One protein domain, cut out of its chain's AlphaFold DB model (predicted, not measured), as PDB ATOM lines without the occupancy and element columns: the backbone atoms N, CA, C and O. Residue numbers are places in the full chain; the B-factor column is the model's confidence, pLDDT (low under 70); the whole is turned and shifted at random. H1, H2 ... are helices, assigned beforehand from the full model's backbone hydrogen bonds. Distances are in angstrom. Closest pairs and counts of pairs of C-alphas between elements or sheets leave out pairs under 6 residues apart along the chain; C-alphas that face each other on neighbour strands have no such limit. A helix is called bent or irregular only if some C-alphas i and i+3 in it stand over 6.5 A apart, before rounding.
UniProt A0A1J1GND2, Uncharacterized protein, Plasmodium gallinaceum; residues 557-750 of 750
ATOM      1  N   ILE A 557      49.439 -16.144  34.300       94.12
ATOM      2  CA  ILE A 557      48.194 -16.559  33.632       94.12
ATOM      3  C   ILE A 557      47.942 -18.065  33.763       94.12
ATOM      4  O   ILE A 557      46.806 -18.482  33.981       94.12
ATOM      5  N   ASN A 558      48.974 -18.909  33.694       93.88
ATOM      6  CA  ASN A 558      48.788 -20.350  33.880       93.88
ATOM      7  C   ASN A 558      48.475 -20.702  35.342       93.88
ATOM      8  O   ASN A 558      47.563 -21.489  35.582       93.88
ATOM      9  N   ILE A 559      49.132 -20.068  36.321       93.81
ATOM     10  CA  ILE A 559      48.806 -20.279  37.741       93.81
ATOM     11  C   ILE A 559      47.369 -19.824  38.046       93.81
ATOM     12  O   ILE A 559      46.608 -20.591  38.629       93.81
ATOM     13  N   SER A 560      46.937 -18.631  37.616       93.06
ATOM     14  CA  SER A 560      45.551 -18.181  37.851       93.06
ATOM     15  C   SER A 560      44.513 -19.082  37.173       93.06
ATOM     16  O   SER A 560      43.537 -19.467  37.816       93.06
ATOM     17  N   ASN A 561      44.741 -19.499  35.921       92.12
ATOM     18  CA  ASN A 561      43.866 -20.461  35.242       92.12
ATOM     19  C   ASN A 561      43.855 -21.844  35.925       92.12
ATOM     20  O   ASN A 561      42.853 -22.547  35.817       92.12
ATOM     21  N   PHE A 562      44.918 -22.264  36.622       90.94
ATOM     22  CA  PHE A 562      44.910 -23.516  37.391       90.94
ATOM     23  C   PHE A 562      44.005 -23.397  38.620       90.94
ATOM     24  O   PHE A 562      43.195 -24.283  38.891       90.94
ATOM     25  N   LEU A 563      44.126 -22.273  39.331       90.00
ATOM     26  CA  LEU A 563      43.442 -21.993  40.594       90.00
ATOM     27  C   LEU A 563      41.962 -21.606  40.425       90.00
ATOM     28  O   LEU A 563      41.228 -21.662  41.407       90.00
ATOM     29  N   SER A 564      41.523 -21.229  39.216       88.69
ATOM     30  CA  SER A 564      40.186 -20.661  38.945       88.69
ATOM     31  C   SER A 564      39.018 -21.467  39.519       88.69
ATOM     32  O   SER A 564      38.051 -20.877  39.988       88.69
ATOM     33  N   ASP A 565      39.136 -22.797  39.514       84.94
ATOM     34  CA  ASP A 565      38.066 -23.736  39.881       84.94
ATOM     35  C   ASP A 565      38.479 -24.598  41.094       84.94
ATOM     36  O   ASP A 565      38.033 -25.734  41.257       84.94
ATOM     37  N   LYS A 566      39.412 -24.099  41.917       83.94
ATOM     38  CA  LYS A 566      40.023 -24.836  43.031       83.94
ATOM     39  C   LYS A 566      39.712 -24.184  44.374       83.94
ATOM     40  O   LYS A 566      39.783 -22.962  44.512       83.94
ATOM     41  N   LYS A 567      39.460 -25.026  45.383       83.19
ATOM     42  CA  LYS A 567      39.561 -24.627  46.792       83.19
ATOM     43  C   LYS A 567      41.039 -24.475  47.150       83.19
ATOM     44  O   LYS A 567      41.815 -25.396  46.914       83.19
ATOM     45  N   ILE A 568      41.427 -23.318  47.678       86.44
ATOM     46  CA  ILE A 568      42.817 -22.975  48.003       86.44
ATOM     47  C   ILE A 568      42.916 -22.349  49.394       86.44
ATOM     48  O   ILE A 568      41.954 -21.785  49.910       86.44
ATOM     49  N   SER A 569      44.091 -22.424  50.020       86.25
ATOM     50  CA  SER A 569      44.294 -21.823  51.340       86.25
ATOM     51  C   SER A 569      44.412 -20.296  51.264       86.25
ATOM     52  O   SER A 569      45.044 -19.741  50.359       86.25
ATOM     53  N   THR A 570      43.868 -19.604  52.269       85.31
ATOM     54  CA  THR A 570      43.951 -18.138  52.397       85.31
ATOM     55  C   THR A 570      45.397 -17.626  52.358       85.31
ATOM     56  O   THR A 570      45.676 -16.598  51.745       85.31
ATOM     57  N   LEU A 571      46.335 -18.363  52.969       86.94
ATOM     58  CA  LEU A 571      47.764 -18.026  52.972       86.94
ATOM     59  C   LEU A 571      48.365 -18.049  51.561       86.94
ATOM     60  O   LEU A 571      49.092 -17.127  51.190       86.94
ATOM     61  N   PHE A 572      48.055 -19.074  50.762       88.81
ATOM     62  CA  PHE A 572      48.542 -19.146  49.388       88.81
ATOM     63  C   PHE A 572      47.880 -18.091  48.494       88.81
ATOM     64  O   PHE A 572      48.570 -17.469  47.687       88.81
ATOM     65  N   TYR A 573      46.582 -17.825  48.681       89.81
ATOM     66  CA  TYR A 573      45.889 -16.765  47.948       89.81
ATOM     67  C   TYR A 573      46.518 -15.387  48.199       89.81
ATOM     68  O   TYR A 573      46.884 -14.706  47.245       89.81
ATOM     69  N   LEU A 574      46.733 -15.009  49.466       89.06
ATOM     70  CA  LEU A 574      47.414 -13.760  49.842       89.06
ATOM     71  C   LEU A 574      48.831 -13.667  49.255       89.06
ATOM     72  O   LEU A 574      49.235 -12.612  48.765       89.06
ATOM     73  N   TYR A 575      49.579 -14.771  49.274       89.69
ATOM     74  CA  TYR A 575      50.926 -14.834  48.711       89.69
ATOM     75  C   TYR A 575      50.933 -14.610  47.190       89.69
ATOM     76  O   TYR A 575      51.689 -13.772  46.694       89.69
ATOM     77  N   TYR A 576      50.054 -15.301  46.456       91.38
ATOM     78  CA  TYR A 576      49.889 -15.133  45.010       91.38
ATOM     79  C   TYR A 576      49.449 -13.706  44.650       91.38
ATOM     80  O   TYR A 576      50.063 -13.061  43.798       91.38
ATOM     81  N   LEU A 577      48.444 -13.190  45.364       91.12
ATOM     82  CA  LEU A 577      47.908 -11.837  45.229       91.12
ATOM     83  C   LEU A 577      49.008 -10.776  45.392       91.12
ATOM     84  O   LEU A 577      49.145  -9.887  44.551       91.12
ATOM     85  N   ASN A 578      49.844 -10.896  46.428       89.88
ATOM     86  CA  ASN A 578      50.941  -9.963  46.675       89.88
ATOM     87  C   ASN A 578      52.049 -10.062  45.608       89.88
ATOM     88  O   ASN A 578      52.572  -9.035  45.176       89.88
ATOM     89  N   LYS A 579      52.381 -11.271  45.131       90.31
ATOM     90  CA  LYS A 579      53.365 -11.467  44.050       90.31
ATOM     91  C   LYS A 579      52.883 -10.875  42.719       90.31
ATOM     92  O   LYS A 579      53.658 -10.177  42.068       90.31
ATOM     93  N   PHE A 580      51.615 -11.072  42.345       91.62
ATOM     94  CA  PHE A 580      51.037 -10.474  41.133       91.62
ATOM     95  C   PHE A 580      50.938  -8.943  41.231       91.62
ATOM     96  O   PHE A 580      51.342  -8.238  40.309       91.62
ATOM     97  N   LYS A 581      50.502  -8.413  42.381       91.06
ATOM     98  CA  LYS A 581      50.497  -6.968  42.668       91.06
ATOM     99  C   LYS A 581      51.889  -6.344  42.497       91.06
ATOM    100  O   LYS A 581      52.031  -5.315  41.841       91.06
ATOM    101  N   ASN A 582      52.924  -6.980  43.050       88.69
ATOM    102  CA  ASN A 582      54.300  -6.496  42.937       88.69
ATOM    103  C   ASN A 582      54.815  -6.547  41.488       88.69
ATOM    104  O   ASN A 582      55.555  -5.653  41.082       88.69
ATOM    105  N   PHE A 583      54.396  -7.543  40.700       88.81
ATOM    106  CA  PHE A 583      54.687  -7.611  39.267       88.81
ATOM    107  C   PHE A 583      54.022  -6.464  38.484       88.81
ATOM    108  O   PHE A 583      54.709  -5.797  37.715       88.81
ATOM    109  N   LEU A 584      52.741  -6.157  38.735       88.88
ATOM    110  CA  LEU A 584      52.075  -4.990  38.133       88.88
ATOM    111  C   LEU A 584      52.779  -3.676  38.496       88.88
ATOM    112  O   LEU A 584      53.076  -2.880  37.608       88.88
ATOM    113  N   ASN A 585      53.100  -3.468  39.778       88.00
ATOM    114  CA  ASN A 585      53.839  -2.287  40.234       88.00
ATOM    115  C   ASN A 585      55.183  -2.141  39.499       88.00
ATOM    116  O   ASN A 585      55.520  -1.065  39.018       88.00
ATOM    117  N   PHE A 586      55.926  -3.239  39.353       85.88
ATOM    118  CA  PHE A 586      57.184  -3.273  38.611       85.88
ATOM    119  C   PHE A 586      57.020  -2.884  37.128       85.88
ATOM    120  O   PHE A 586      57.838  -2.116  36.621       85.88
ATOM    121  N   LEU A 587      55.968  -3.356  36.442       84.69
ATOM    122  CA  LEU A 587      55.682  -2.960  35.054       84.69
ATOM    123  C   LEU A 587      55.389  -1.456  34.950       84.69
ATOM    124  O   LEU A 587      55.939  -0.783  34.080       84.69
ATOM    125  N   ILE A 588      54.565  -0.927  35.862       85.44
ATOM    126  CA  ILE A 588      54.185   0.493  35.912       85.44
ATOM    127  C   ILE A 588      55.409   1.381  36.165       85.44
ATOM    128  O   ILE A 588      55.632   2.342  35.432       85.44
ATOM    129  N   VAL A 589      56.235   1.046  37.162       83.44
ATOM    130  CA  VAL A 589      57.461   1.799  37.474       83.44
ATOM    131  C   VAL A 589      58.408   1.804  36.273       83.44
ATOM    132  O   VAL A 589      58.860   2.871  35.872       83.44
ATOM    133  N   LYS A 590      58.648   0.651  35.634       79.38
ATOM    134  CA  LYS A 590      59.533   0.584  34.460       79.38
ATOM    135  C   LYS A 590      59.044   1.384  33.260       79.38
ATOM    136  O   LYS A 590      59.863   1.981  32.571       79.38
ATOM    137  N   ASN A 591      57.736   1.406  33.023       77.00
ATOM    138  CA  ASN A 591      57.135   2.214  31.964       77.00
ATOM    139  C   ASN A 591      57.323   3.722  32.203       77.00
ATOM    140  O   ASN A 591      57.412   4.491  31.254       77.00
ATOM    141  N   ARG A 592      57.398   4.147  33.472       74.69
ATOM    142  CA  ARG A 592      57.597   5.550  33.863       74.69
ATOM    143  C   ARG A 592      59.068   5.983  33.852       74.69
ATOM    144  O   ARG A 592      59.332   7.162  33.659       74.69
ATOM    145  N   THR A 593      60.026   5.072  34.054       66.12
ATOM    146  CA  THR A 593      61.454   5.432  34.182       66.12
ATOM    147  C   THR A 593      62.231   5.514  32.864       66.12
ATOM    148  O   THR A 593      63.409   5.849  32.918       66.12
ATOM    149  N   ASN A 594      61.639   5.174  31.707       58.25
ATOM    150  CA  ASN A 594      62.238   5.193  30.348       58.25
ATOM    151  C   ASN A 594      63.605   4.481  30.148       58.25
ATOM    152  O   ASN A 594      64.126   4.438  29.040       58.25
ATOM    153  N   SER A 595      64.181   3.876  31.187       47.28
ATOM    154  CA  SER A 595      65.562   3.376  31.229       47.28
ATOM    155  C   SER A 595      65.779   1.999  30.590       47.28
ATOM    156  O   SER A 595      66.901   1.499  30.559       47.28
ATOM    157  N   CYS A 596      64.715   1.356  30.109       47.69
ATOM    158  CA  CYS A 596      64.729   0.080  29.396       47.69
ATOM    159  C   CYS A 596      63.508   0.024  28.470       47.69
ATOM    160  O   CYS A 596      62.396   0.260  28.942       47.69
ATOM    161  N   ASN A 597      63.680  -0.399  27.212       54.03
ATOM    162  CA  ASN A 597      62.562  -0.657  26.298       54.03
ATOM    163  C   ASN A 597      61.675  -1.788  26.852       54.03
ATOM    164  O   ASN A 597      61.981  -2.975  26.702       54.03
ATOM    165  N   LEU A 598      60.578  -1.426  27.523       63.41
ATOM    166  CA  LEU A 598      59.625  -2.368  28.105       63.41
ATOM    167  C   LEU A 598      58.737  -2.958  27.003       63.41
ATOM    168  O   LEU A 598      57.616  -2.510  26.758       63.41
ATOM    169  N   PHE A 599      59.249  -3.989  26.335       66.25
ATOM    170  CA  PHE A 599      58.482  -4.731  25.345       66.25
ATOM    171  C   PHE A 599      57.419  -5.607  26.031       66.25
ATOM    172  O   PHE A 599      57.701  -6.699  26.528       66.25
ATOM    173  N   LEU A 600      56.188  -5.097  26.061       73.62
ATOM    174  CA  LEU A 600      54.956  -5.854  26.280       73.62
ATOM    175  C   LEU A 600      54.229  -5.922  24.944       73.62
ATOM    176  O   LEU A 600      53.898  -4.874  24.389       73.62
ATOM    177  N   ASN A 601      53.960  -7.127  24.445       74.44
ATOM    178  CA  ASN A 601      53.118  -7.289  23.263       74.44
ATOM    179  C   ASN A 601      51.634  -7.345  23.660       74.44
ATOM    180  O   ASN A 601      51.255  -7.403  24.831       74.44
ATOM    181  N   ILE A 602      50.765  -7.376  22.659       75.00
ATOM    182  CA  ILE A 602      49.323  -7.351  22.885       75.00
ATOM    183  C   ILE A 602      48.750  -8.615  23.550       75.00
ATOM    184  O   ILE A 602      47.727  -8.557  24.231       75.00
ATOM    185  N   ILE A 603      49.424  -9.759  23.393       79.81
ATOM    186  CA  ILE A 603      49.068 -11.017  24.057       79.81
ATOM    187  C   ILE A 603      49.380 -10.911  25.553       79.81
ATOM    188  O   ILE A 603      48.562 -11.340  26.364       79.81
ATOM    189  N   ASP A 604      50.492 -10.267  25.924       83.44
ATOM    190  CA  ASP A 604      50.837 -10.010  27.326       83.44
ATOM    191  C   ASP A 604      49.758  -9.196  28.040       83.44
ATOM    192  O   ASP A 604      49.354  -9.536  29.150       83.44
ATOM    193  N   ILE A 605      49.237  -8.156  27.384       85.75
ATOM    194  CA  ILE A 605      48.158  -7.333  27.941       85.75
ATOM    195  C   ILE A 605      46.876  -8.156  28.133       85.75
ATOM    196  O   ILE A 605      46.259  -8.081  29.196       85.75
ATOM    197  N   TYR A 606      46.494  -8.999  27.165       86.75
ATOM    198  CA  TYR A 606      45.347  -9.904  27.330       86.75
ATOM    199  C   TYR A 606      45.536 -10.895  28.486       86.75
ATOM    200  O   TYR A 606      44.597 -11.133  29.246       86.75
ATOM    201  N   ASP A 607      46.729 -11.480  28.611       89.69
ATOM    202  CA  ASP A 607      47.061 -12.449  29.656       89.69
ATOM    203  C   ASP A 607      47.061 -11.781  31.048       89.69
ATOM    204  O   ASP A 607      46.535 -12.354  32.006       89.69
ATOM    205  N   ILE A 608      47.551 -10.540  31.167       91.69
ATOM    206  CA  ILE A 608      47.490  -9.739  32.403       91.69
ATOM    207  C   ILE A 608      46.037  -9.408  32.778       91.69
ATOM    208  O   ILE A 608      45.625  -9.691  33.903       91.69
ATOM    209  N   LEU A 609      45.229  -8.876  31.849       90.75
ATOM    210  CA  LEU A 609      43.820  -8.542  32.110       90.75
ATOM    211  C   LEU A 609      43.005  -9.775  32.518       90.75
ATOM    212  O   LEU A 609      42.251  -9.739  33.494       90.75
ATOM    213  N   LYS A 610      43.206 -10.900  31.821       92.69
ATOM    214  CA  LYS A 610      42.565 -12.172  32.160       92.69
ATOM    215  C   LYS A 610      43.002 -12.672  33.544       92.69
ATOM    216  O   LYS A 610      42.150 -13.137  34.304       92.69
ATOM    217  N   THR A 611      44.283 -12.540  33.898       93.62
ATOM    218  CA  THR A 611      44.800 -12.894  35.233       93.62
ATOM    219  C   THR A 611      44.102 -12.077  36.320       93.62
ATOM    220  O   THR A 611      43.570 -12.657  37.266       93.62
ATOM    221  N   SER A 612      44.012 -10.755  36.148       92.56
ATOM    222  CA  SER A 612      43.325  -9.844  37.073       92.56
ATOM    223  C   SER A 612      41.864 -10.237  37.315       92.56
ATOM    224  O   SER A 612      41.452 -10.399  38.462       92.56
ATOM    225  N   ILE A 613      41.091 -10.482  36.252       91.75
ATOM    226  CA  ILE A 613      39.694 -10.948  36.350       91.75
ATOM    227  C   ILE A 613      39.613 -12.288  37.097       91.75
ATOM    228  O   ILE A 613      38.730 -12.499  37.929       91.75
ATOM    229  N   THR A 614      40.546 -13.200  36.822       92.31
ATOM    230  CA  THR A 614      40.561 -14.541  37.426       92.31
ATOM    231  C   THR A 614      40.878 -14.488  38.921       92.31
ATOM    232  O   THR A 614      40.268 -15.222  39.694       92.31
ATOM    233  N   ILE A 615      41.748 -13.573  39.363       93.44
ATOM    234  CA  ILE A 615      42.055 -13.348  40.785       93.44
ATOM    235  C   ILE A 615      40.807 -12.975  41.589       93.44
ATOM    236  O   ILE A 615      40.617 -13.506  42.687       93.44
ATOM    237  N   PHE A 616      39.950 -12.103  41.053       90.69
ATOM    238  CA  PHE A 616      38.700 -11.733  41.718       90.69
ATOM    239  C   PHE A 616      37.687 -12.884  41.713       90.69
ATOM    240  O   PHE A 616      37.086 -13.159  42.748       90.69
ATOM    241  N   LYS A 617      37.565 -13.643  40.613       89.44
ATOM    242  CA  LYS A 617      36.704 -14.842  40.570       89.44
ATOM    243  C   LYS A 617      37.114 -15.898  41.604       89.44
ATOM    244  O   LYS A 617      36.256 -16.445  42.291       89.44
ATOM    245  N   ILE A 618      38.419 -16.132  41.780       90.25
ATOM    246  CA  ILE A 618      38.950 -17.036  42.817       90.25
ATOM    247  C   ILE A 618      38.507 -16.585  44.219       90.25
ATOM    248  O   ILE A 618      38.134 -17.434  45.030       90.25
ATOM    249  N   TYR A 619      38.509 -15.274  44.498       89.69
ATOM    250  CA  TYR A 619      38.040 -14.716  45.772       89.69
ATOM    251  C   TYR A 619      36.551 -14.966  46.027       89.69
ATOM    252  O   TYR A 619      36.181 -15.332  47.142       89.69
ATOM    253  N   GLU A 620      35.709 -14.811  45.004       84.75
ATOM    254  CA  GLU A 620      34.269 -15.059  45.126       84.75
ATOM    255  C   GLU A 620      33.955 -16.543  45.364       84.75
ATOM    256  O   GLU A 620      33.144 -16.860  46.230       84.75
ATOM    257  N   ILE A 621      34.649 -17.450  44.667       85.31
ATOM    258  CA  ILE A 621      34.439 -18.905  44.765       85.31
ATOM    259  C   ILE A 621      34.894 -19.476  46.120       85.31
ATOM    260  O   ILE A 621      34.267 -20.391  46.650       85.31
ATOM    261  N   ASN A 622      35.993 -18.973  46.691       81.25
ATOM    262  CA  ASN A 622      36.664 -19.637  47.817       81.25
ATOM    263  C   ASN A 622      36.117 -19.303  49.216       81.25
ATOM    264  O   ASN A 622      36.537 -19.938  50.179       81.25
ATOM    265  N   ASN A 623      35.224 -18.313  49.345       76.00
ATOM    266  CA  ASN A 623      34.609 -17.872  50.607       76.00
ATOM    267  C   ASN A 623      35.566 -17.869  51.829       76.00
ATOM    268  O   ASN A 623      35.258 -18.425  52.880       76.00
ATOM    269  N   PHE A 624      36.753 -17.270  51.674       82.31
ATOM    270  CA  PHE A 624      37.836 -17.359  52.661       82.31
ATOM    271  C   PHE A 624      37.426 -16.930  54.082       82.31
ATOM    272  O   PHE A 624      36.700 -15.955  54.261       82.31
ATOM    273  N   SER A 625      37.988 -17.576  55.106       73.38
ATOM    274  CA  SER A 625      37.743 -17.227  56.515       73.38
ATOM    275  C   SER A 625      38.307 -15.853  56.915       73.38
ATOM    276  O   SER A 625      37.689 -15.117  57.677       73.38
ATOM    277  N   LEU A 626      39.461 -15.455  56.366       80.25
ATOM    278  CA  LEU A 626      40.166 -14.215  56.733       80.25
ATOM    279  C   LEU A 626      39.915 -13.049  55.754       80.25
ATOM    280  O   LEU A 626      40.841 -12.293  55.456       80.25
ATOM    281  N   LYS A 627      38.676 -12.858  55.264       81.00
ATOM    282  CA  LYS A 627      38.322 -11.760  54.325       81.00
ATOM    283  C   LYS A 627      38.842 -10.391  54.766       81.00
ATOM    284  O   LYS A 627      39.456  -9.698  53.961       81.00
ATOM    285  N   LYS A 628      38.712 -10.038  56.053       81.94
ATOM    286  CA  LYS A 628      39.214  -8.761  56.604       81.94
ATOM    287  C   LYS A 628      40.716  -8.527  56.339       81.94
ATOM    288  O   LYS A 628      41.109  -7.387  56.132       81.94
ATOM    289  N   LYS A 629      41.544  -9.584  56.281       83.25
ATOM    290  CA  LYS A 629      42.980  -9.491  55.934       83.25
ATOM    291  C   LYS A 629      43.241  -9.485  54.420       83.25
ATOM    292  O   LYS A 629      44.281  -9.001  53.994       83.25
ATOM    293  N   ILE A 630      42.320 -10.011  53.609       85.25
ATOM    294  CA  ILE A 630      42.421 -10.053  52.139       85.25
ATOM    295  C   ILE A 630      41.982  -8.725  51.506       85.25
ATOM    296  O   ILE A 630      42.641  -8.244  50.583       85.25
ATOM    297  N   ASN A 631      40.899  -8.123  52.007       88.75
ATOM    298  CA  ASN A 631      40.270  -6.936  51.420       88.75
ATOM    299  C   ASN A 631      41.256  -5.778  51.130       88.75
ATOM    300  O   ASN A 631      41.222  -5.273  50.007       88.75
ATOM    301  N   PRO A 632      42.194  -5.398  52.029       87.12
ATOM    302  CA  PRO A 632      43.157  -4.328  51.742       87.12
ATOM    303  C   PRO A 632      44.086  -4.642  50.559       87.12
ATOM    304  O   PRO A 632      44.418  -3.758  49.771       87.12
ATOM    305  N   TYR A 633      44.474  -5.911  50.381       88.56
ATOM    306  CA  TYR A 633      45.307  -6.330  49.250       88.56
ATOM    307  C   TYR A 633      44.521  -6.371  47.935       88.56
ATOM    308  O   TYR A 633      45.100  -6.069  46.896       88.56
ATOM    309  N   LEU A 634      43.223  -6.704  47.965       89.81
ATOM    310  CA  LEU A 634      42.341  -6.612  46.793       89.81
ATOM    311  C   LEU A 634      42.108  -5.158  46.372       89.81
ATOM    312  O   LEU A 634      42.192  -4.852  45.188       89.81
ATOM    313  N   SER A 635      41.875  -4.272  47.342       88.81
ATOM    314  CA  SER A 635      41.745  -2.828  47.125       88.81
ATOM    315  C   SER A 635      43.022  -2.246  46.504       88.81
ATOM    316  O   SER A 635      42.998  -1.644  45.432       88.81
ATOM    317  N   SER A 636      44.180  -2.561  47.097       89.94
ATOM    318  CA  SER A 636      45.491  -2.187  46.559       89.94
ATOM    319  C   SER A 636      45.739  -2.765  45.159       89.94
ATOM    320  O   SER A 636      46.224  -2.047  44.285       89.94
ATOM    321  N   LEU A 637      45.380  -4.031  44.905       92.19
ATOM    322  CA  LEU A 637      45.495  -4.632  43.575       92.19
ATOM    323  C   LEU A 637      44.619  -3.906  42.547       92.19
ATOM    324  O   LEU A 637      45.095  -3.665  41.441       92.19
ATOM    325  N   LEU A 638      43.382  -3.535  42.896       92.00
ATOM    326  CA  LEU A 638      42.503  -2.779  42.004       92.00
ATOM    327  C   LEU A 638      43.171  -1.467  41.573       92.00
ATOM    328  O   LEU A 638      43.274  -1.222  40.376       92.00
ATOM    329  N   ILE A 639      43.738  -0.699  42.509       91.62
ATOM    330  CA  ILE A 639      44.485   0.539  42.206       91.62
ATOM    331  C   ILE A 639      45.657   0.280  41.237       91.62
ATOM    332  O   ILE A 639      45.889   1.068  40.320       91.62
ATOM    333  N   TYR A 640      46.389  -0.830  41.387       92.31
ATOM    334  CA  TYR A 640      47.446  -1.203  40.436       92.31
ATOM    335  C   TYR A 640      46.907  -1.647  39.068       92.31
ATOM    336  O   TYR A 640      47.553  -1.382  38.058       92.31
ATOM    337  N   ILE A 641      45.729  -2.271  39.004       92.56
ATOM    338  CA  ILE A 641      45.056  -2.590  37.737       92.56
ATOM    339  C   ILE A 641      44.615  -1.304  37.027       92.56
ATOM    340  O   ILE A 641      44.822  -1.201  35.822       92.56
ATOM    341  N   LEU A 642      44.079  -0.312  37.750       92.00
ATOM    342  CA  LEU A 642      43.713   0.992  37.180       92.00
ATOM    343  C   LEU A 642      44.930   1.690  36.558       92.00
ATOM    344  O   LEU A 642      44.897   2.050  35.386       92.00
ATOM    345  N   LYS A 643      46.042   1.773  37.299       90.50
ATOM    346  CA  LYS A 643      47.303   2.343  36.794       90.50
ATOM    347  C   LYS A 643      47.871   1.568  35.602       90.50
ATOM    348  O   LYS A 643      48.406   2.173  34.684       90.50
ATOM    349  N   PHE A 644      47.748   0.239  35.584       90.50
ATOM    350  CA  PHE A 644      48.138  -0.576  34.429       90.50
ATOM    351  C   PHE A 644      47.244  -0.319  33.201       90.50
ATOM    352  O   PHE A 644      47.739  -0.308  32.073       90.50
ATOM    353  N   LEU A 645      45.938  -0.108  33.398       90.06
ATOM    354  CA  LEU A 645      45.026   0.253  32.313       90.06
ATOM    355  C   LEU A 645      45.405   1.608  31.707       90.06
ATOM    356  O   LEU A 645      45.584   1.700  30.498       90.06
ATOM    357  N   GLU A 646      45.595   2.618  32.551       88.31
ATOM    358  CA  GLU A 646      45.914   3.992  32.160       88.31
ATOM    359  C   GLU A 646      47.326   4.133  31.554       88.31
ATOM    360  O   GLU A 646      47.466   4.429  30.365       88.31
ATOM    361  N   ASP A 647      48.381   3.854  32.332       82.56
ATOM    362  CA  ASP A 647      49.777   4.140  31.953       82.56
ATOM    363  C   ASP A 647      50.294   3.259  30.802       82.56
ATOM    364  O   ASP A 647      51.223   3.648  30.086       82.56
ATOM    365  N   LEU A 648      49.762   2.037  30.679       81.00
ATOM    366  CA  LEU A 648      50.313   0.973  29.835       81.00
ATOM    367  C   LEU A 648      49.332   0.503  28.761       81.00
ATOM    368  O   LEU A 648      49.668   0.538  27.579       81.00
ATOM    369  N   CYS A 649      48.142   0.039  29.151       82.38
ATOM    370  CA  CYS A 649      47.207  -0.580  28.213       82.38
ATOM    371  C   CYS A 649      46.649   0.436  27.214       82.38
ATOM    372  O   CYS A 649      46.858   0.295  26.010       82.38
ATOM    373  N   PHE A 650      45.977   1.473  27.705       85.31
ATOM    374  CA  PHE A 650      45.307   2.462  26.868       85.31
ATOM    375  C   PHE A 650      46.318   3.323  26.119       85.31
ATOM    376  O   PHE A 650      46.169   3.500  24.912       85.31
ATOM    377  N   LYS A 651      47.407   3.737  26.781       77.56
ATOM    378  CA  LYS A 651      48.508   4.466  26.139       77.56
ATOM    379  C   LYS A 651      49.053   3.736  24.899       77.56
ATOM    380  O   LYS A 651      49.103   4.339  23.833       77.56
ATOM    381  N   LYS A 652      49.379   2.438  24.989       75.00
ATOM    382  CA  LYS A 652      49.884   1.655  23.838       75.00
ATOM    383  C   LYS A 652      48.843   1.420  22.740       75.00
ATOM    384  O   LYS A 652      49.194   1.392  21.564       75.00
ATOM    385  N   ILE A 653      47.565   1.277  23.097       72.88
ATOM    386  CA  ILE A 653      46.475   1.134  22.116       72.88
ATOM    387  C   ILE A 653      46.274   2.439  21.326       72.88
ATOM    388  O   ILE A 653      46.115   2.388  20.106       72.88
ATOM    389  N   ILE A 654      46.298   3.586  22.016       70.62
ATOM    390  CA  ILE A 654      46.046   4.920  21.446       70.62
ATOM    391  C   ILE A 654      47.240   5.428  20.626       70.62
ATOM    392  O   ILE A 654      47.032   6.000  19.564       70.62
ATOM    393  N   LEU A 655      48.480   5.199  21.080       61.91
ATOM    394  CA  LEU A 655      49.691   5.660  20.380       61.91
ATOM    395  C   LEU A 655      50.025   4.869  19.103       61.91
ATOM    396  O   LEU A 655      50.949   5.248  18.394       61.91
ATOM    397  N   HIS A 656      49.287   3.793  18.805       61.53
ATOM    398  CA  HIS A 656      49.420   3.009  17.570       61.53
ATOM    399  C   HIS A 656      50.862   2.537  17.256       61.53
ATOM    400  O   HIS A 656      51.251   2.484  16.096       61.53
ATOM    401  N   GLU A 657      51.643   2.157  18.277       59.22
ATOM    402  CA  GLU A 657      53.013   1.633  18.113       59.22
ATOM    403  C   GLU A 657      53.016   0.371  17.216       59.22
ATOM    404  O   GLU A 657      52.530  -0.679  17.638       59.22
ATOM    405  N   ASP A 658      53.570   0.418  15.999       52.25
ATOM    406  CA  ASP A 658      53.522  -0.724  15.060       52.25
ATOM    407  C   ASP A 658      54.162  -2.008  15.638       52.25
ATOM    408  O   ASP A 658      53.616  -3.111  15.505       52.25
ATOM    409  N   ASP A 659      55.250  -1.864  16.401       57.09
ATOM    410  CA  ASP A 659      55.928  -2.955  17.120       57.09
ATOM    411  C   ASP A 659      55.026  -3.679  18.141       57.09
ATOM    412  O   ASP A 659      55.188  -4.878  18.393       57.09
ATOM    413  N   PHE A 660      54.038  -2.985  18.721       59.69
ATOM    414  CA  PHE A 660      53.075  -3.570  19.664       59.69
ATOM    415  C   PHE A 660      52.112  -4.552  18.971       59.69
ATOM    416  O   PHE A 660      51.644  -5.521  19.585       59.69
ATOM    417  N   PHE A 661      51.854  -4.334  17.678       57.84
ATOM    418  CA  PHE A 661      50.940  -5.120  16.855       57.84
ATOM    419  C   PHE A 661      51.635  -6.121  15.912       57.84
ATOM    420  O   PHE A 661      50.963  -7.032  15.423       57.84
ATOM    421  N   TYR A 662      52.950  -5.999  15.689       54.56
ATOM    422  CA  TYR A 662      53.759  -6.766  14.725       54.56
ATOM    423  C   TYR A 662      53.445  -8.278  14.661       54.56
ATOM    424  O   TYR A 662      53.325  -8.860  13.583       54.56
ATOM    425  N   PHE A 663      53.211  -8.916  15.815       52.44
ATOM    426  CA  PHE A 663      52.867 -10.345  15.926       52.44
ATOM    427  C   PHE A 663      51.526 -10.760  15.286       52.44
ATOM    428  O   PHE A 663      51.283 -11.956  15.124       52.44
ATOM    429  N   LEU A 664      50.637  -9.819  14.946       52.00
ATOM    430  CA  LEU A 664      49.337 -10.108  14.323       52.00
ATOM    431  C   LEU A 664      49.357 -10.014  12.789       52.00
ATOM    432  O   LEU A 664      48.526 -10.675  12.162       52.00
ATOM    433  N   ARG A 665      50.272  -9.216  12.212       51.44
ATOM    434  CA  ARG A 665      50.739  -9.152  10.803       51.44
ATOM    435  C   ARG A 665      51.525  -7.839  10.602       51.44
ATOM    436  O   ARG A 665      51.158  -6.852  11.230       51.44
ATOM    437  N   PRO A 666      52.505  -7.782   9.679       48.97
ATOM    438  CA  PRO A 666      53.301  -6.572   9.436       48.97
ATOM    439  C   PRO A 666      52.542  -5.411   8.759       48.97
ATOM    440  O   PRO A 666      53.057  -4.303   8.748       48.97
ATOM    441  N   ASN A 667      51.324  -5.630   8.237       49.28
ATOM    442  CA  ASN A 667      50.467  -4.576   7.674       49.28
ATOM    443  C   ASN A 667      49.128  -4.521   8.437       49.28
ATOM    444  O   ASN A 667      48.361  -5.495   8.430       49.28
ATOM    445  N   LEU A 668      48.831  -3.390   9.089       53.94
ATOM    446  CA  LEU A 668      47.664  -3.204   9.963       53.94
ATOM    447  C   LEU A 668      46.576  -2.319   9.350       53.94
ATOM    448  O   LEU A 668      46.464  -1.134   9.655       53.94
ATOM    449  N   ASN A 669      45.679  -2.934   8.583       63.81
ATOM    450  CA  ASN A 669      44.390  -2.322   8.257       63.81
ATOM    451  C   ASN A 669      43.546  -2.173   9.541       63.81
ATOM    452  O   ASN A 669      43.578  -3.054  10.411       63.81
ATOM    453  N   ASP A 670      42.721  -1.128   9.636       66.69
ATOM    454  CA  ASP A 670      41.981  -0.783  10.867       66.69
ATOM    455  C   ASP A 670      41.038  -1.888  11.364       66.69
ATOM    456  O   ASP A 670      40.813  -2.027  12.563       66.69
ATOM    457  N   PHE A 671      40.593  -2.776  10.472       69.50
ATOM    458  CA  PHE A 671      39.872  -4.005  10.818       69.50
ATOM    459  C   PHE A 671      40.595  -4.876  11.867       69.50
ATOM    460  O   PHE A 671      39.960  -5.467  12.743       69.50
ATOM    461  N   ASN A 672      41.929  -4.956  11.809       70.38
ATOM    462  CA  ASN A 672      42.725  -5.706  12.784       70.38
ATOM    463  C   ASN A 672      42.871  -4.939  14.109       70.38
ATOM    464  O   ASN A 672      42.795  -5.561  15.172       70.38
ATOM    465  N   LYS A 673      42.987  -3.602  14.060       72.62
ATOM    466  CA  LYS A 673      42.992  -2.732  15.252       72.62
ATOM    467  C   LYS A 673      41.650  -2.810  15.999       72.62
ATOM    468  O   LYS A 673      41.625  -2.985  17.214       72.62
ATOM    469  N   LEU A 674      40.526  -2.819  15.277       76.62
ATOM    470  CA  LEU A 674      39.187  -2.986  15.853       76.62
ATOM    471  C   LEU A 674      38.961  -4.384  16.454       76.62
ATOM    472  O   LEU A 674      38.371  -4.500  17.526       76.62
ATOM    473  N   LYS A 675      39.467  -5.462  15.834       78.56
ATOM    474  CA  LYS A 675      39.432  -6.815  16.436       78.56
ATOM    475  C   LYS A 675      40.169  -6.882  17.770       78.56
ATOM    476  O   LYS A 675      39.704  -7.544  18.699       78.56
ATOM    477  N   VAL A 676      41.321  -6.220  17.843       77.50
ATOM    478  CA  VAL A 676      42.099  -6.056  19.069       77.50
ATOM    479  C   VAL A 676      41.274  -5.315  20.117       77.50
ATOM    480  O   VAL A 676      41.038  -5.851  21.200       77.50
ATOM    481  N   LEU A 677      40.769  -4.131  19.768       83.50
ATOM    482  CA  LEU A 677      39.997  -3.278  20.664       83.50
ATOM    483  C   LEU A 677      38.767  -4.013  21.213       83.50
ATOM    484  O   LEU A 677      38.559  -4.043  22.422       83.50
ATOM    485  N   ASN A 678      38.039  -4.741  20.363       85.81
ATOM    486  CA  ASN A 678      36.905  -5.581  20.753       85.81
ATOM    487  C   ASN A 678      37.275  -6.659  21.794       85.81
ATOM    488  O   ASN A 678      36.447  -7.024  22.627       85.81
ATOM    489  N   LYS A 679      38.517  -7.158  21.794       84.56
ATOM    490  CA  LYS A 679      39.004  -8.122  22.792       84.56
ATOM    491  C   LYS A 679      39.468  -7.460  24.096       84.56
ATOM    492  O   LYS A 679      39.301  -8.066  25.152       84.56
ATOM    493  N   ILE A 680      39.993  -6.230  24.056       86.44
ATOM    494  CA  ILE A 680      40.207  -5.419  25.270       86.44
ATOM    495  C   ILE A 680      38.857  -5.075  25.908       86.44
ATOM    496  O   ILE A 680      38.643  -5.405  27.072       86.44
ATOM    497  N   CYS A 681      37.920  -4.512  25.140       88.25
ATOM    498  CA  CYS A 681      36.586  -4.149  25.616       88.25
ATOM    499  C   CYS A 681      35.834  -5.349  26.213       88.25
ATOM    500  O   CYS A 681      35.184  -5.195  27.238       88.25
ATOM    501  N   TYR A 682      35.998  -6.568  25.679       90.44
ATOM    502  CA  TYR A 682      35.479  -7.788  26.317       90.44
ATOM    503  C   TYR A 682      35.972  -7.968  27.767       90.44
ATOM    504  O   TYR A 682      35.173  -8.235  28.664       90.44
ATOM    505  N   TYR A 683      37.273  -7.801  28.022       88.75
ATOM    506  CA  TYR A 683      37.818  -7.903  29.378       88.75
ATOM    507  C   TYR A 683      37.430  -6.707  30.262       88.75
ATOM    508  O   TYR A 683      37.175  -6.906  31.447       88.75
ATOM    509  N   LEU A 684      37.315  -5.495  29.708       89.94
ATOM    510  CA  LEU A 684      36.800  -4.331  30.445       89.94
ATOM    511  C   LEU A 684      35.338  -4.541  30.876       89.94
ATOM    512  O   LEU A 684      35.009  -4.325  32.041       89.94
ATOM    513  N   ASN A 685      34.493  -5.080  29.993       89.69
ATOM    514  CA  ASN A 685      33.097  -5.427  30.284       89.69
ATOM    515  C   ASN A 685      32.976  -6.446  31.429       89.69
ATOM    516  O   ASN A 685      32.051  -6.367  32.233       89.69
ATOM    517  N   LEU A 686      33.942  -7.364  31.559       89.75
ATOM    518  CA  LEU A 686      34.022  -8.295  32.690       89.75
ATOM    519  C   LEU A 686      34.510  -7.648  34.000       89.75
ATOM    520  O   LEU A 686      34.259  -8.214  35.064       89.75
ATOM    521  N   LEU A 687      35.190  -6.495  33.960       88.19
ATOM    522  CA  LEU A 687      35.645  -5.782  35.159       88.19
ATOM    523  C   LEU A 687      34.531  -4.960  35.822       88.19
ATOM    524  O   LEU A 687      34.505  -4.897  37.047       88.19
ATOM    525  N   PHE A 688      33.578  -4.395  35.070       87.81
ATOM    526  CA  PHE A 688      32.441  -3.646  35.640       87.81
ATOM    527  C   PHE A 688      31.673  -4.382  36.756       87.81
ATOM    528  O   PHE A 688      31.577  -3.833  37.857       87.81
ATOM    529  N   PRO A 689      31.147  -5.611  36.551       87.56
ATOM    530  CA  PRO A 689      30.430  -6.322  37.611       87.56
ATOM    531  C   PRO A 689      31.343  -6.650  38.802       87.56
ATOM    532  O   PRO A 689      30.891  -6.625  39.943       87.56
ATOM    533  N   ILE A 690      32.639  -6.880  38.563       87.88
ATOM    534  CA  ILE A 690      33.622  -7.116  39.626       87.88
ATOM    535  C   ILE A 690      33.809  -5.852  40.475       87.88
ATOM    536  O   ILE A 690      33.721  -5.930  41.697       87.88
ATOM    537  N   VAL A 691      34.011  -4.680  39.864       86.88
ATOM    538  CA  VAL A 691      34.157  -3.410  40.599       86.88
ATOM    539  C   VAL A 691      32.872  -3.067  41.360       86.88
ATOM    540  O   VAL A 691      32.947  -2.682  42.528       86.88
ATOM    541  N   LYS A 692      31.692  -3.309  40.769       86.19
ATOM    542  CA  LYS A 692      30.399  -3.176  41.462       86.19
ATOM    543  C   LYS A 692      30.316  -4.089  42.694       86.19
ATOM    544  O   LYS A 692      29.959  -3.607  43.767       86.19
ATOM    545  N   ASN A 693      30.727  -5.356  42.581       86.19
ATOM    546  CA  ASN A 693      30.783  -6.305  43.704       86.19
ATOM    547  C   ASN A 693      31.816  -5.919  44.779       86.19
ATOM    548  O   ASN A 693      31.617  -6.204  45.960       86.19
ATOM    549  N   LEU A 694      32.934  -5.290  44.403       86.25
ATOM    550  CA  LEU A 694      33.937  -4.794  45.354       86.25
ATOM    551  C   LEU A 694      33.445  -3.544  46.099       86.25
ATOM    552  O   LEU A 694      33.733  -3.411  47.290       86.25
ATOM    553  N   ARG A 695      32.678  -2.667  45.436       86.56
ATOM    554  CA  ARG A 695      32.033  -1.500  46.055       86.56
ATOM    555  C   ARG A 695      30.955  -1.920  47.053       86.56
ATOM    556  O   ARG A 695      31.021  -1.518  48.205       86.56
ATOM    557  N   THR A 696      30.008  -2.775  46.655       84.75
ATOM    558  CA  THR A 696      28.907  -3.226  47.537       84.75
ATOM    559  C   THR A 696      29.384  -4.013  48.760       84.75
ATOM    560  O   THR A 696      28.675  -4.089  49.757       84.75
ATOM    561  N   ARG A 697      30.593  -4.587  48.710       83.56
ATOM    562  CA  ARG A 697      31.243  -5.283  49.834       83.56
ATOM    563  C   ARG A 697      32.199  -4.394  50.649       83.56
ATOM    564  O   ARG A 697      32.933  -4.932  51.477       83.56
ATOM    565  N   ASN A 698      32.225  -3.079  50.410       83.62
ATOM    566  CA  ASN A 698      33.127  -2.108  51.051       83.62
ATOM    567  C   ASN A 698      34.622  -2.498  50.962       83.62
ATOM    568  O   ASN A 698      35.386  -2.324  51.910       83.62
ATOM    569  N   ILE A 699      35.042  -3.069  49.825       86.00
ATOM    570  CA  ILE A 699      36.444  -3.437  49.535       86.00
ATOM    571  C   ILE A 699      37.129  -2.341  48.707       86.00
ATOM    572  O   ILE A 699      38.294  -2.020  48.941       86.00
ATOM    573  N   ALA A 700      36.405  -1.767  47.744       84.19
ATOM    574  CA  ALA A 700      36.818  -0.575  47.011       84.19
ATOM    575  C   ALA A 700      36.110   0.653  47.598       84.19
ATOM    576  O   ALA A 700      34.898   0.615  47.817       84.19
ATOM    577  N   ASP A 701      36.856   1.728  47.845       85.38
ATOM    578  CA  ASP A 701      36.298   3.003  48.291       85.38
ATOM    579  C   ASP A 701      35.701   3.796  47.114       85.38
ATOM    580  O   ASP A 701      35.982   3.532  45.940       85.38
ATOM    581  N   ASN A 702      34.872   4.800  47.419       84.31
ATOM    582  CA  ASN A 702      34.253   5.633  46.383       84.31
ATOM    583  C   ASN A 702      35.306   6.336  45.501       84.31
ATOM    584  O   ASN A 702      35.076   6.492  44.304       84.31
ATOM    585  N   LYS A 703      36.484   6.680  46.048       87.19
ATOM    586  CA  LYS A 703      37.586   7.303  45.299       87.19
ATOM    587  C   LYS A 703      38.180   6.364  44.243       87.19
ATOM    588  O   LYS A 703      38.354   6.784  43.103       87.19
ATOM    589  N   THR A 704      38.438   5.096  44.572       86.25
ATOM    590  CA  THR A 704      38.925   4.103  43.593       86.25
ATOM    591  C   THR A 704      37.863   3.795  42.534       86.25
ATOM    592  O   THR A 704      38.194   3.617  41.363       86.25
ATOM    593  N   VAL A 705      36.576   3.781  42.905       86.81
ATOM    594  CA  VAL A 705      35.469   3.613  41.943       86.81
ATOM    595  C   VAL A 705      35.370   4.811  40.988       86.81
ATOM    596  O   VAL A 705      35.215   4.608  39.788       86.81
ATOM    597  N   GLN A 706      35.530   6.040  41.486       88.00
ATOM    598  CA  GLN A 706      35.549   7.250  40.658       88.00
ATOM    599  C   GLN A 706      36.791   7.317  39.750       88.00
ATOM    600  O   GLN A 706      36.715   7.751  38.604       88.00
ATOM    601  N   GLN A 707      37.946   6.830  40.215       87.56
ATOM    602  CA  GLN A 707      39.123   6.662  39.355       87.56
ATOM    603  C   GLN A 707      38.858   5.654  38.227       87.56
ATOM    604  O   GLN A 707      39.224   5.913  37.083       87.56
ATOM    605  N   PHE A 708      38.178   4.539  38.518       89.06
ATOM    606  CA  PHE A 708      37.782   3.558  37.506       89.06
ATOM    607  C   PHE A 708      36.842   4.159  36.449       89.06
ATOM    608  O   PHE A 708      37.123   4.003  35.261       89.06
ATOM    609  N   SER A 709      35.789   4.891  36.840       86.94
ATOM    610  CA  SER A 709      34.896   5.550  35.871       86.94
ATOM    611  C   SER A 709      35.641   6.579  35.018       86.94
ATOM    612  O   SER A 709      35.537   6.541  33.795       86.94
ATOM    613  N   ASN A 710      36.468   7.436  35.627       88.50
ATOM    614  CA  ASN A 710      37.205   8.481  34.908       88.50
ATOM    615  C   ASN A 710      38.180   7.900  33.867       88.50
ATOM    616  O   ASN A 710      38.210   8.353  32.721       88.50
ATOM    617  N   ILE A 711      38.938   6.861  34.242       89.50
ATOM    618  CA  ILE A 711      39.883   6.168  33.350       89.50
ATOM    619  C   ILE A 711      39.149   5.518  32.165       89.50
ATOM    620  O   ILE A 711      39.608   5.613  31.024       89.50
ATOM    621  N   LEU A 712      37.989   4.895  32.402       89.62
ATOM    622  CA  LEU A 712      37.207   4.274  31.331       89.62
ATOM    623  C   LEU A 712      36.501   5.295  30.430       89.62
ATOM    624  O   LEU A 712      36.487   5.091  29.219       89.62
ATOM    625  N   CYS A 713      35.995   6.408  30.964       87.94
ATOM    626  CA  CYS A 713      35.427   7.496  30.160       87.94
ATOM    627  C   CYS A 713      36.484   8.174  29.271       87.94
ATOM    628  O   CYS A 713      36.220   8.448  28.102       87.94
ATOM    629  N   SER A 714      37.708   8.372  29.773       86.94
ATOM    630  CA  SER A 714      38.832   8.871  28.963       86.94
ATOM    631  C   SER A 714      39.164   7.924  27.795       86.94
ATOM    632  O   SER A 714      39.316   8.350  26.643       86.94
ATOM    633  N   PHE A 715      39.177   6.611  28.055       88.31
ATOM    634  CA  PHE A 715      39.370   5.606  27.008       88.31
ATOM    635  C   PHE A 715      38.201   5.551  26.014       88.31
ATOM    636  O   PHE A 715      38.441   5.518  24.809       88.31
ATOM    637  N   LYS A 716      36.948   5.626  26.487       88.50
ATOM    638  CA  LYS A 716      35.733   5.729  25.654       88.50
ATOM    639  C   LYS A 716      35.848   6.882  24.656       88.50
ATOM    640  O   LYS A 716      35.711   6.668  23.455       88.50
ATOM    641  N   ASN A 717      36.179   8.079  25.137       85.94
ATOM    642  CA  ASN A 717      36.308   9.275  24.301       85.94
ATOM    643  C   ASN A 717      37.443   9.132  23.269       85.94
ATOM    644  O   ASN A 717      37.309   9.577  22.130       85.94
ATOM    645  N   SER A 718      38.529   8.443  23.634       84.00
ATOM    646  CA  SER A 718      39.627   8.111  22.715       84.00
ATOM    647  C   SER A 718      39.205   7.110  21.625       84.00
ATOM    648  O   SER A 718      39.622   7.243  20.476       84.00
ATOM    649  N   ILE A 719      38.350   6.131  21.952       83.12
ATOM    650  CA  ILE A 719      37.771   5.197  20.971       83.12
ATOM    651  C   ILE A 719      36.879   5.945  19.982       83.12
ATOM    652  O   ILE A 719      37.031   5.735  18.781       83.12
ATOM    653  N   TYR A 720      35.984   6.815  20.463       81.44
ATOM    654  CA  TYR A 720      35.140   7.643  19.596       81.44
ATOM    655  C   TYR A 720      36.000   8.450  18.621       81.44
ATOM    656  O   TYR A 720      35.913   8.230  17.414       81.44
ATOM    657  N   LYS A 721      36.924   9.272  19.138       80.75
ATOM    658  CA  LYS A 721      37.798  10.129  18.321       80.75
ATOM    659  C   LYS A 721      38.540   9.374  17.208       80.75
ATOM    660  O   LYS A 721      38.714   9.921  16.124       80.75
ATOM    661  N   ASN A 722      38.973   8.139  17.465       75.56
ATOM    662  CA  ASN A 722      39.788   7.374  16.518       75.56
ATOM    663  C   ASN A 722      38.978   6.418  15.617       75.56
ATOM    664  O   ASN A 722      39.499   5.993  14.587       75.56
ATOM    665  N   TYR A 723      37.745   6.041  15.985       75.31
ATOM    666  CA  TYR A 723      37.012   4.948  15.323       75.31
ATOM    667  C   TYR A 723      35.526   5.201  15.032       75.31
ATOM    668  O   TYR A 723      34.919   4.348  14.383       75.31
ATOM    669  N   GLU A 724      34.937   6.330  15.433       74.69
ATOM    670  CA  GLU A 724      33.513   6.670  15.244       74.69
ATOM    671  C   GLU A 724      32.989   6.341  13.833       74.69
ATOM    672  O   GLU A 724      32.120   5.478  13.678       74.69
ATOM    673  N   ILE A 725      33.604   6.913  12.791       68.81
ATOM    674  CA  ILE A 725      33.237   6.682  11.380       68.81
ATOM    675  C   ILE A 725      33.234   5.179  11.037       68.81
ATOM    676  O   ILE A 725      32.350   4.691  10.335       68.81
ATOM    677  N   THR A 726      34.204   4.414  11.547       71.25
ATOM    678  CA  THR A 726      34.338   2.976  11.248       71.25
ATOM    679  C   THR A 726      33.363   2.088  12.024       71.25
ATOM    680  O   THR A 726      33.002   1.017  11.523       71.25
ATOM    681  N   LEU A 727      32.943   2.521  13.217       71.50
ATOM    682  CA  LEU A 727      32.042   1.793  14.109       71.50
ATOM    683  C   LEU A 727      30.574   1.977  13.711       71.50
ATOM    684  O   LEU A 727      29.832   0.997  13.718       71.50
ATOM    685  N   PHE A 728      30.170   3.193  13.328       68.62
ATOM    686  CA  PHE A 728      28.760   3.514  13.071       68.62
ATOM    687  C   PHE A 728      28.332   3.385  11.595       68.62
ATOM    688  O   PHE A 728      27.163   3.106  11.340       68.62
ATOM    689  N   ASN A 729      29.249   3.457  10.617       65.81
ATOM    690  CA  ASN A 729      28.886   3.337   9.190       65.81
ATOM    691  C   ASN A 729      28.906   1.897   8.625       65.81
ATOM    692  O   ASN A 729      28.405   1.648   7.527       65.81
ATOM    693  N   ASN A 730      29.473   0.916   9.339       58.28
ATOM    694  CA  ASN A 730      29.633  -0.454   8.832       58.28
ATOM    695  C   ASN A 730      28.469  -1.381   9.224       58.28
ATOM    696  O   ASN A 730      28.509  -2.005  10.280       58.28
ATOM    697  N   LYS A 731      27.507  -1.615   8.314       52.06
ATOM    698  CA  LYS A 731      26.315  -2.490   8.499       52.06
ATOM    699  C   LYS A 731      26.577  -3.978   8.873       52.06
ATOM    700  O   LYS A 731      25.640  -4.772   8.917       52.06
ATOM    701  N   LYS A 732      27.819  -4.408   9.143       53.41
ATOM    702  CA  LYS A 732      28.192  -5.784   9.556       53.41
ATOM    703  C   LYS A 732      28.592  -5.848  11.045       53.41
ATOM    704  O   LYS A 732      29.706  -6.241  11.391       53.41
ATOM    705  N   ASN A 733      27.642  -5.530  11.929       55.59
ATOM    706  CA  ASN A 733      27.839  -5.291  13.376       55.59
ATOM    707  C   ASN A 733      28.439  -6.447  14.215       55.59
ATOM    708  O   ASN A 733      28.881  -6.212  15.339       55.59
ATOM    709  N   LYS A 734      28.487  -7.695  13.724       58.09
ATOM    710  CA  LYS A 734      28.880  -8.866  14.546       58.09
ATOM    711  C   LYS A 734      30.335  -8.858  15.050       58.09
ATOM    712  O   LYS A 734      30.642  -9.598  15.978       58.09
ATOM    713  N   ASN A 735      31.228  -8.044  14.478       61.53
ATOM    714  CA  ASN A 735      32.659  -8.064  14.817       61.53
ATOM    715  C   ASN A 735      33.070  -7.133  15.979       61.53
ATOM    716  O   ASN A 735      34.181  -7.290  16.487       61.53
ATOM    717  N   TYR A 736      32.212  -6.194  16.403       77.19
ATOM    718  CA  TYR A 736      32.569  -5.102  17.334       77.19
ATOM    719  C   TYR A 736      31.639  -4.986  18.554       77.19
ATOM    720  O   TYR A 736      31.636  -3.972  19.251       77.19
ATOM    721  N   THR A 737      30.846  -6.024  18.828       82.00
ATOM    722  CA  THR A 737      29.802  -6.020  19.866       82.00
ATOM    723  C   THR A 737      30.313  -5.659  21.260       82.00
ATOM    724  O   THR A 737      29.614  -4.974  21.997       82.00
ATOM    725  N   ASN A 738      31.535  -6.049  21.635       87.50
ATOM    726  CA  ASN A 738      32.074  -5.706  22.951       87.50
ATOM    727  C   ASN A 738      32.508  -4.240  23.043       87.50
ATOM    728  O   ASN A 738      32.486  -3.707  24.148       87.50
ATOM    729  N   ILE A 739      32.892  -3.601  21.928       85.50
ATOM    730  CA  ILE A 739      33.210  -2.162  21.885       85.50
ATOM    731  C   ILE A 739      31.934  -1.359  22.139       85.50
ATOM    732  O   ILE A 739      31.916  -0.508  23.019       85.50
ATOM    733  N   LEU A 740      30.851  -1.698  21.433       83.56
ATOM    734  CA  LEU A 740      29.543  -1.071  21.635       83.56
ATOM    735  C   LEU A 740      29.027  -1.310  23.062       83.56
ATOM    736  O   LEU A 740      28.656  -0.360  23.739       83.56
ATOM    737  N   ASN A 741      29.092  -2.548  23.565       84.31
ATOM    738  CA  ASN A 741      28.720  -2.845  24.951       84.31
ATOM    739  C   ASN A 741      29.572  -2.067  25.966       84.31
ATOM    740  O   ASN A 741      29.042  -1.632  26.979       84.31
ATOM    741  N   PHE A 742      30.872  -1.883  25.708       88.12
ATOM    742  CA  PHE A 742      31.746  -1.093  26.578       88.12
ATOM    743  C   PHE A 742      31.296   0.365  26.636       88.12
ATOM    744  O   PHE A 742      31.119   0.881  27.733       88.12
ATOM    745  N   ILE A 743      31.041   0.971  25.471       84.75
ATOM    746  CA  ILE A 743      30.507   2.330  25.331       84.75
ATOM    747  C   ILE A 743      29.194   2.477  26.123       84.75
ATOM    748  O   ILE A 743      29.153   3.235  27.092       84.75
ATOM    749  N   PHE A 744      28.176   1.662  25.819       81.50
ATOM    750  CA  PHE A 744      26.878   1.722  26.505       81.50
ATOM    751  C   PHE A 744      26.976   1.495  28.023       81.50
ATOM    752  O   PHE A 744      26.260   2.138  28.788       81.50
ATOM    753  N   ILE A 745      27.854   0.597  28.487       81.19
ATOM    754  CA  ILE A 745      28.055   0.384  29.928       81.19
ATOM    755  C   ILE A 745      28.754   1.594  30.561       81.19
ATOM    756  O   ILE A 745      28.359   1.991  31.652       81.19
ATOM    757  N   THR A 746      29.748   2.211  29.909       78.50
ATOM    758  CA  THR A 746      30.368   3.445  30.428       78.50
ATOM    759  C   THR A 746      29.385   4.611  30.527       78.50
ATOM    760  O   THR A 746      29.446   5.337  31.514       78.50
ATOM    761  N   ASP A 747      28.460   4.761  29.574       69.75
ATOM    762  CA  ASP A 747      27.434   5.820  29.593       69.75
ATOM    763  C   ASP A 747      26.435   5.668  30.756       69.75
ATOM    764  O   ASP A 747      25.874   6.651  31.222       69.75
ATOM    765  N   GLY A 748      26.241   4.447  31.271       59.34
ATOM    766  CA  GLY A 748      25.434   4.176  32.469       59.34
ATOM    767  C   GLY A 748      26.193   4.269  33.804       59.34
ATOM    768  O   GLY A 748      25.641   3.884  34.837       59.34
ATOM    769  N   TYR A 749      27.463   4.691  33.792       54.59
ATOM    770  CA  TYR A 749      28.322   4.854  34.981       54.59
ATOM    771  C   TYR A 749      28.862   6.282  35.170       54.59
ATOM    772  O   TYR A 749      29.467   6.548  36.214       54.59
ATOM    773  N   SER A 750      28.680   7.157  34.177       41.09
ATOM    774  CA  SER A 750      28.846   8.613  34.272       41.09
ATOM    775  C   SER A 750      27.585   9.269  34.818       41.09
ATOM    776  O   SER A 750      27.730  10.058  35.774       41.09
TER     777      SER A 750
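AT A GLANCE: This is residues 557 to 750 of the 750 residues of an uncharacterized protein of Plasmodium gallinaceum (UniProt A0A1J1GND2). Five long helices form an up-and-down bundle: H2, H4 and H7 run one way as a row, and H3 and H6 run the other way over them as a second, shorter row. Short H1 packs on H3, H8 slants over H6 and H7, and H5 sits at one end of the bundle. The printed part has 194 residues with eight named helices, H1 to H8 in chain order, and no named strand; the class is all helix. It is compact, with a radius of gyration of the C-alphas of 17.4 A and spans of 52 by 39 by 30 A.

HOW THE PARTS SIT: Start at H4, residues 627 to 654, the longest helix by residues, which is only just irregular: C-alphas 647 and 650 are 7.0 A apart. It touches H2, residues 570 to 592, the same way at a shallow tilt of 29 degrees; the closest C-alphas, of Lys 581 and Leu 637, are 5.6 A apart. H4 also touches H7, residues 702 to 728, with the C-alphas of Leu 642 and Phe 708 closest at 6.5 A. H7 is irregular, C-alphas 722 and 725 being 8.4 A apart, and has a kink of 68 degrees near residue 722. Look next at H3, residues 602 to 622, which is close to H4 but not clearly touching, opposite ways at 19 degrees, closest at the C-alphas of Ile 605 and Cys 649, 6.8 A. H3 touches residues 680 to 690 of H6, which spans residues 670 to 696, with C-alphas 609 and 683 closest at 6.6 A. H6 and H7 form a helical hairpin and only just touch, with 3 pairs of C-alphas within 8 A, the closest being Val 691 and Val 705 at 7.3 A. H8, residues 737 to 747, touches H6 at a steep tilt of 45 degrees, C-alphas 678 and 739 closest at 5.2 A, and H7, C-alphas 716 and 743 closest at 6.2 A. H1, residues 557 to 563, touches H3, C-alphas 557 and 611 closest at 5.2 A. H5, residues 658 to 664, is irregular, C-alphas 660 and 663 being 7.7 A apart; it touches no helix, but its C-alpha 660 is 6.2 A from C-alpha 602 of H3, the closest C-alphas of the two. In H1, H2, H3 and H8 every O i to N i+4 pair is within hydrogen-bond range; the counts are 20 of 24 in H4, 20 of 23 in H6, 21 of 23 in H7 and 1 of 3 in H5, where 2 of 4 O i to N i+3 pairs are.

IN THESE COORDINATES: Find C-alpha 557 at (48.194, -16.559, 33.632), where H1 begins. H2 measures 33.0 A from first to last C-alpha, H3 30.5 A, H4 37.7 A, H6 39.0 A and H7 33.8 A. H8 ends at C-alpha 747, (27.434, 5.820, 29.593).

THE WHOLE: The two C-alphas farthest apart, of Ser 625 and Asn 729, are 52.4 A apart. The printed part has no cut and no long link; residues 729 to 734 stand free. Its mean pLDDT is 80.3, and under 70 are residues 593 to 599, 655 to 671, 725, 728 to 735 and 747 to 750.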